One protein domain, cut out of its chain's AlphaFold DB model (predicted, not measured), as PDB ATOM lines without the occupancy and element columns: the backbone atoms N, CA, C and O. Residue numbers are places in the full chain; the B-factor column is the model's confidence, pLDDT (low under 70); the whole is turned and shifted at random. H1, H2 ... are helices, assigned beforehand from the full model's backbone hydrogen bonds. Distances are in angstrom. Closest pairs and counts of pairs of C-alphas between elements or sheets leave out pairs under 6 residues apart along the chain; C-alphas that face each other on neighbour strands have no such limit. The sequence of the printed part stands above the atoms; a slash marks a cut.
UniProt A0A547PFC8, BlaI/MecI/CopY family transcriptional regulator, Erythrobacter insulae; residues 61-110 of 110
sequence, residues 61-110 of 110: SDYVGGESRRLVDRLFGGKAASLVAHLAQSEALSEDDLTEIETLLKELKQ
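This is residues 61 to 110 of the 110 residues of the protein "BlaI/MecI/CopY family transcriptional regulator" of Erythrobacter insulae (UniProt A0A547PFC8). What shape is it? H1 and H3 are the arms of an open C, joined by H2; residues 61 to 67 and 102 to 110 stick out. What builds it? The 50 printed residues hold three named helices, in the order H1, H2, H3, and no named strand: all helix. It is only just loose, close to compact, with radius of gyration of the C-alphas 12.1 A and spans 28 by 27 by 18 A.

Which touch? H1, residues 61 to 76, touches H2, residues 80 to 89, with residues 72 to 76 alone, about perpendicular at 74 degrees. Their closest C-alphas, Phe 76 and Ser 82, are 6.1 A apart. Which stay apart? H3, residues 95 to 107, is apart from both. Every O i to N i+4 pair is within hydrogen-bond range in H1, H2 and H3.

Where does H1 begin? It begins at C-alpha 61, (159.512, 107.683, 124.178), and is 21.2 A long. Where does H3 end? It ends at C-alpha 107, (151.577, 94.888, 111.126), after 18.6 A.

How large? The farthest C-alphas, Ser 90 and Gln 110, are 29.9 A apart. Is it continuous? The printed part has no cut; both links are tight. Residue 110 has pLDDT under 70.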
ATOM      1  N   SER A  61     159.651 109.050 124.696       86.00
ATOM      2  CA  SER A  61     159.512 107.683 124.178       86.00
ATOM      3  C   SER A  61     160.249 106.662 125.041       86.00
ATOM      4  O   SER A  61     159.657 105.662 125.442       86.00
ATOM      5  N   ASP A  62     161.501 106.945 125.397       84.19
ATOM      6  CA  ASP A  62     162.335 106.041 126.194       84.19
ATOM      7  C   ASP A  62     161.794 105.897 127.618       84.19
ATOM      8  O   ASP A  62     161.730 104.796 128.174       84.19
ATOM      9  N   TYR A  63     161.350 107.014 128.202       85.50
ATOM     10  CA  TYR A  63     160.740 107.017 129.524       85.50
ATOM     11  C   TYR A  63     159.429 106.224 129.537       85.50
ATOM     12  O   TYR A  63     159.262 105.330 130.364       85.50
ATOM     13  N   VAL A  64     158.515 106.513 128.607       83.69
ATOM     14  CA  VAL A  64     157.213 105.839 128.519       83.69
ATOM     15  C   VAL A  64     157.390 104.359 128.201       83.69
ATOM     16  O   VAL A  64     156.783 103.536 128.874       83.69
ATOM     17  N   GLY A  65     158.254 103.984 127.257       78.75
ATOM     18  CA  GLY A  65     158.515 102.578 126.938       78.75
ATOM     19  C   GLY A  65     159.035 101.792 128.147       78.75
ATOM     20  O   GLY A  65     158.550 100.694 128.440       78.75
ATOM     21  N   GLY A  66     159.975 102.376 128.898       80.19
ATOM     22  CA  GLY A  66     160.509 101.781 130.123       80.19
ATOM     23  C   GLY A  66     159.473 101.667 131.245       80.19
ATOM     24  O   GLY A  66     159.373 100.619 131.884       80.19
ATOM     25  N   GLU A  67     158.686 102.719 131.481       84.06
ATOM     26  CA  GLU A  67     157.623 102.715 132.492       84.06
ATOM     27  C   GLU A  67     156.476 101.766 132.130       84.06
ATOM     28  O   GLU A  67     156.014 101.031 132.997       84.06
ATOM     29  N   SER A  68     156.061 101.708 130.862       83.50
ATOM     30  CA  SER A  68     155.031 100.779 130.382       83.50
ATOM     31  C   SER A  68     155.455  99.330 130.592       83.50
ATOM     32  O   SER A  68     154.673  98.533 131.108       83.50
ATOM     33  N   ARG A  69     156.714  98.984 130.285       85.62
ATOM     34  CA  ARG A  69     157.248  97.646 130.577       85.62
ATOM     35  C   ARG A  69     157.230  97.358 132.077       85.62
ATOM     36  O   ARG A  69     156.672  96.348 132.486       85.62
ATOM     37  N   ARG A  70     157.744  98.278 132.905       88.12
ATOM     38  CA  ARG A  70     157.725  98.137 134.374       88.12
ATOM     39  C   ARG A  70     156.310  97.983 134.935       88.12
ATOM     40  O   ARG A  70     156.106  97.220 135.877       88.12
ATOM     41  N   LEU A  71     155.338  98.703 134.379       88.00
ATOM     42  CA  LEU A  71     153.933  98.614 134.762       88.00
ATOM     43  C   LEU A  71     153.367  97.226 134.448       88.00
ATOM     44  O   LEU A  71     152.775  96.604 135.330       88.00
ATOM     45  N   VAL A  72     153.580  96.743 133.221       90.94
ATOM     46  CA  VAL A  72     153.145  95.413 132.769       90.94
ATOM     47  C   VAL A  72     153.806  94.313 133.600       90.94
ATOM     48  O   VAL A  72     153.122  93.394 134.052       90.94
ATOM     49  N   ASP A  73     155.100  94.432 133.886       91.12
ATOM     50  CA  ASP A  73     155.832  93.494 134.738       91.12
ATOM     51  C   ASP A  73     155.246  93.450 136.152       91.12
ATOM     52  O   ASP A  73     154.914  92.380 136.663       91.12
ATOM     53  N   ARG A  74     155.058  94.619 136.776       91.06
ATOM     54  CA  ARG A  74     154.636  94.729 138.178       91.06
ATOM     55  C   ARG A  74     153.175  94.348 138.412       91.06
ATOM     56  O   ARG A  74     152.878  93.769 139.451       91.06
ATOM     57  N   LEU A  75     152.267  94.729 137.512       88.69
ATOM     58  CA  LEU A  75     150.821  94.564 137.721       88.69
ATOM     59  C   LEU A  75     150.231  93.361 136.982       88.69
ATOM     60  O   LEU A  75     149.229  92.813 137.427       88.69
ATOM     61  N   PHE A  76     150.849  92.940 135.878       90.81
ATOM     62  CA  PHE A  76     150.312  91.910 134.985       90.81
ATOM     63  C   PHE A  76     151.307  90.768 134.734       90.81
ATOM     64  O   PHE A  76     151.137  89.978 133.803       90.81
ATOM     65  N   GLY A  77     152.365  90.668 135.551       89.12
ATOM     66  CA  GLY A  77     153.347  89.584 135.482       89.12
ATOM     67  C   GLY A  77     154.088  89.513 134.144       89.12
ATOM     68  O   GLY A  77     154.397  88.419 133.673       89.12
ATOM     69  N   GLY A  78     154.297  90.658 133.492       88.56
ATOM     70  CA  GLY A  78     155.015  90.764 132.218       88.56
ATOM     71  C   GLY A  78     154.169  90.426 130.989       88.56
ATOM     72  O   GLY A  78     154.663  90.456 129.862       88.56
ATOM     73  N   LYS A  79     152.879  90.115 131.165       90.62
ATOM     74  CA  LYS A  79     151.992  89.720 130.067       90.62
ATOM     75  C   LYS A  79     151.193  90.912 129.551       90.62
ATOM     76  O   LYS A  79     150.145  91.250 130.094       90.62
ATOM     77  N   ALA A  80     151.639  91.497 128.439       87.44
ATOM     78  CA  ALA A  80     150.932  92.602 127.782       87.44
ATOM     79  C   ALA A  80     149.479  92.244 127.403       87.44
ATOM     80  O   ALA A  80     148.575  93.053 127.586       87.44
ATOM     81  N   ALA A  81     149.232  91.002 126.972       89.50
ATOM     82  CA  ALA A  81     147.882  90.522 126.669       89.50
ATOM     83  C   ALA A  81     146.929  90.599 127.879       89.50
ATOM     84  O   ALA A  81     145.740  90.853 127.710       89.50
ATOM     85  N   SER A  82     147.440  90.421 129.102       90.12
ATOM     86  CA  SER A  82     146.635  90.516 130.324       90.12
ATOM     87  C   SER A  82     146.204  91.952 130.628       90.12
ATOM     88  O   SER A  82     145.087  92.150 131.099       90.12
ATOM     89  N   LEU A  83     147.037  92.949 130.308       89.88
ATOM     90  CA  LEU A  83     146.650  94.360 130.382       89.88
ATOM     91  C   LEU A  83     145.520  94.668 129.388       89.88
ATOM     92  O   LEU A  83     144.506  95.239 129.778       89.88
ATOM     93  N   VAL A  84     145.664  94.249 128.127       88.56
ATOM     94  CA  VAL A  84     144.646  94.488 127.085       88.56
ATOM     95  C   VAL A  84     143.319  93.821 127.449       88.56
ATOM     96  O   VAL A  84     142.273  94.455 127.366       88.56
ATOM     97  N   ALA A  85     143.355  92.571 127.923       88.56
ATOM     98  CA  ALA A  85     142.157  91.862 128.363       88.56
ATOM     99  C   ALA A  85     141.441  92.587 129.514       88.56
ATOM    100  O   ALA A  85     140.216  92.674 129.512       88.56
ATOM    101  N   HIS A  86     142.195  93.130 130.475       88.19
ATOM    102  CA  HIS A  86     141.615  93.912 131.563       88.19
ATOM    103  C   HIS A  86     140.960  95.201 131.049       88.19
ATOM    104  O   HIS A  86     139.846  95.509 131.458       88.19
ATOM    105  N   LEU A  87     141.617  95.940 130.147       87.31
ATOM    106  CA  LEU A  87     141.059  97.167 129.560       87.31
ATOM    107  C   LEU A  87     139.766  96.896 128.779       87.31
ATOM    108  O   LEU A  87     138.802  97.648 128.917       87.31
ATOM    109  N   ALA A  88     139.729  95.795 128.026       85.00
ATOM    110  CA  ALA A  88     138.543  95.363 127.293       85.00
ATOM    111  C   ALA A  88     137.374  95.012 128.232       85.00
ATOM    112  O   ALA A  88     136.240  95.396 127.975       85.00
ATOM    113  N   GLN A  89     137.642  94.318 129.345       83.62
ATOM    114  CA  GLN A  89     136.610  93.964 130.332       83.62
ATOM    115  C   GLN A  89     136.070  95.171 131.100       83.62
ATOM    116  O   GLN A  89     134.920  95.154 131.525       83.62
ATOM    117  N   SER A  90     136.890  96.202 131.300       82.62
ATOM    118  CA  SER A  90     136.485  97.422 131.999       82.62
ATOM    119  C   SER A  90     135.800  98.459 131.100       82.62
ATOM    120  O   SER A  90     135.682  99.602 131.527       82.62
ATOM    121  N   GLU A  91     135.421  98.099 129.864       74.75
ATOM    122  CA  GLU A  91     134.871  99.017 128.844       74.75
ATOM    123  C   GLU A  91     135.757 100.257 128.607       74.75
ATOM    124  O   GLU A  91     135.292 101.334 128.249       74.75
ATOM    125  N   ALA A  92     137.067 100.114 128.826       80.44
ATOM    126  CA  ALA A  92     138.023 101.213 128.717       80.44
ATOM    127  C   ALA A  92     138.613 101.350 127.305       80.44
ATOM    128  O   ALA A  92     139.514 102.162 127.109       80.44
ATOM    129  N   LEU A  93     138.146 100.537 126.353       85.00
ATOM    130  CA  LEU A  93     138.537 100.587 124.948       85.00
ATOM    131  C   LEU A  93     137.328 101.004 124.118       85.00
ATOM    132  O   LEU A  93     136.282 100.359 124.171       85.00
ATOM    133  N   SER A  94     137.489 102.077 123.358       88.00
ATOM    134  CA  SER A  94     136.538 102.479 122.329       88.00
ATOM    135  C   SER A  94     136.688 101.623 121.064       88.00
ATOM    136  O   SER A  94     137.676 100.910 120.888       88.00
ATOM    137  N   GLU A  95     135.718 101.716 120.153       88.25
ATOM    138  CA  GLU A  95     135.804 101.082 118.825       88.25
ATOM    139  C   GLU A  95     137.031 101.564 118.026       88.25
ATOM    140  O   GLU A  95     137.663 100.779 117.311       88.25
ATOM    141  N   ASP A  96     137.411 102.835 118.190       90.69
ATOM    142  CA  ASP A  96     138.604 103.404 117.558       90.69
ATOM    143  C   ASP A  96     139.880 102.770 118.136       90.69
ATOM    144  O   ASP A  96     140.745 102.331 117.374       90.69
ATOM    145  N   ASP A  97     139.958 102.625 119.467       87.94
ATOM    146  CA  ASP A  97     141.089 101.960 120.133       87.94
ATOM    147  C   ASP A  97     141.225 100.500 119.667       87.94
ATOM    148  O   ASP A  97     142.331 100.022 119.404       87.94
ATOM    149  N   LEU A  98     140.105  99.777 119.536       88.44
ATOM    150  CA  LEU A  98     140.095  98.396 119.046       88.44
ATOM    151  C   LEU A  98     140.611  98.307 117.607       88.44
ATOM    152  O   LEU A  98     141.452  97.456 117.306       88.44
ATOM    153  N   THR A  99     140.156  99.206 116.737       92.50
ATOM    154  CA  THR A  99     140.575  99.260 115.329       92.50
ATOM    155  C   THR A  99     142.072  99.551 115.195       92.50
ATOM    156  O   THR A  99     142.773  98.918 114.393       92.50
ATOM    157  N   GLU A 100     142.593 100.477 116.000       91.69
ATOM    158  CA  GLU A 100     144.019 100.803 116.036       91.69
ATOM    159  C   GLU A 100     144.848  99.609 116.535       91.69
ATOM    160  O   GLU A 100     145.821  99.212 115.886       91.69
ATOM    161  N   ILE A 101     144.419  98.952 117.620       90.31
ATOM    162  CA  ILE A 101     145.077  97.747 118.151       90.31
ATOM    163  C   ILE A 101     145.090  96.621 117.110       90.31
ATOM    164  O   ILE A 101     146.125  95.979 116.915       90.31
ATOM    165  N   GLU A 102     143.979  96.366 116.415       90.56
ATOM    166  CA  GLU A 102     143.921  95.344 115.364       90.56
ATOM    167  C   GLU A 102     144.904  95.615 114.225       90.56
ATOM    168  O   GLU A 102     145.534  94.683 113.715       90.56
ATOM    169  N   THR A 103     145.033  96.879 113.821       93.12
ATOM    170  CA  THR A 103     145.957  97.298 112.763       93.12
ATOM    171  C   THR A 103     147.400  97.046 113.188       93.12
ATOM    172  O   THR A 103     148.126  96.340 112.486       93.12
ATOM    173  N   LEU A 104     147.779  97.484 114.392       90.94
ATOM    174  CA  LEU A 104     149.111  97.248 114.958       90.94
ATOM    175  C   LEU A 104     149.439  95.750 115.075       90.94
ATOM    176  O   LEU A 104     150.553  95.320 114.778       90.94
ATOM    177  N   LEU A 105     148.471  94.918 115.479       89.50
ATOM    178  CA  LEU A 105     148.660  93.466 115.574       89.50
ATOM    179  C   LEU A 105     148.844  92.794 114.208       89.50
ATOM    180  O   LEU A 105     149.545  91.784 114.130       89.50
ATOM    181  N   LYS A 106     148.200  93.306 113.153       92.69
ATOM    182  CA  LYS A 106     148.396  92.825 111.777       92.69
ATOM    183  C   LYS A 106     149.792  93.184 111.278       92.69
ATOM    184  O   LYS A 106     150.459  92.306 110.743       92.69
ATOM    185  N   GLU A 107     150.239  94.416 111.507       92.25
ATOM    186  CA  GLU A 107     151.577  94.888 111.126       92.25
ATOM    187  C   GLU A 107     152.694  94.105 111.826       92.25
ATOM    188  O   GLU A 107     153.649  93.695 111.180       92.25
ATOM    189  N   LEU A 108     152.556  93.810 113.124       89.38
ATOM    190  CA  LEU A 108     153.553  93.040 113.889       89.38
ATOM    191  C   LEU A 108     153.679  91.566 113.477       89.38
ATOM    192  O   LEU A 108     154.637  90.900 113.873       89.38
ATOM    193  N   LYS A 109     152.680  91.022 112.776       84.06
ATOM    194  CA  LYS A 109     152.656  89.624 112.320       84.06
ATOM    195  C   LYS A 109     153.160  89.451 110.883       84.06
ATOM    196  O   LYS A 109     153.189  88.311 110.418       84.06
ATOM    197  N   GLN A 110     153.494  90.543 110.197       60.75
ATOM    198  CA  GLN A 110     154.159  90.537 108.891       60.75
ATOM    199  C   GLN A 110     155.677  90.478 109.064       60.75
ATOM    200  O   GLN A 110     156.311  89.807 108.221       60.75
TER     201      GLN A 110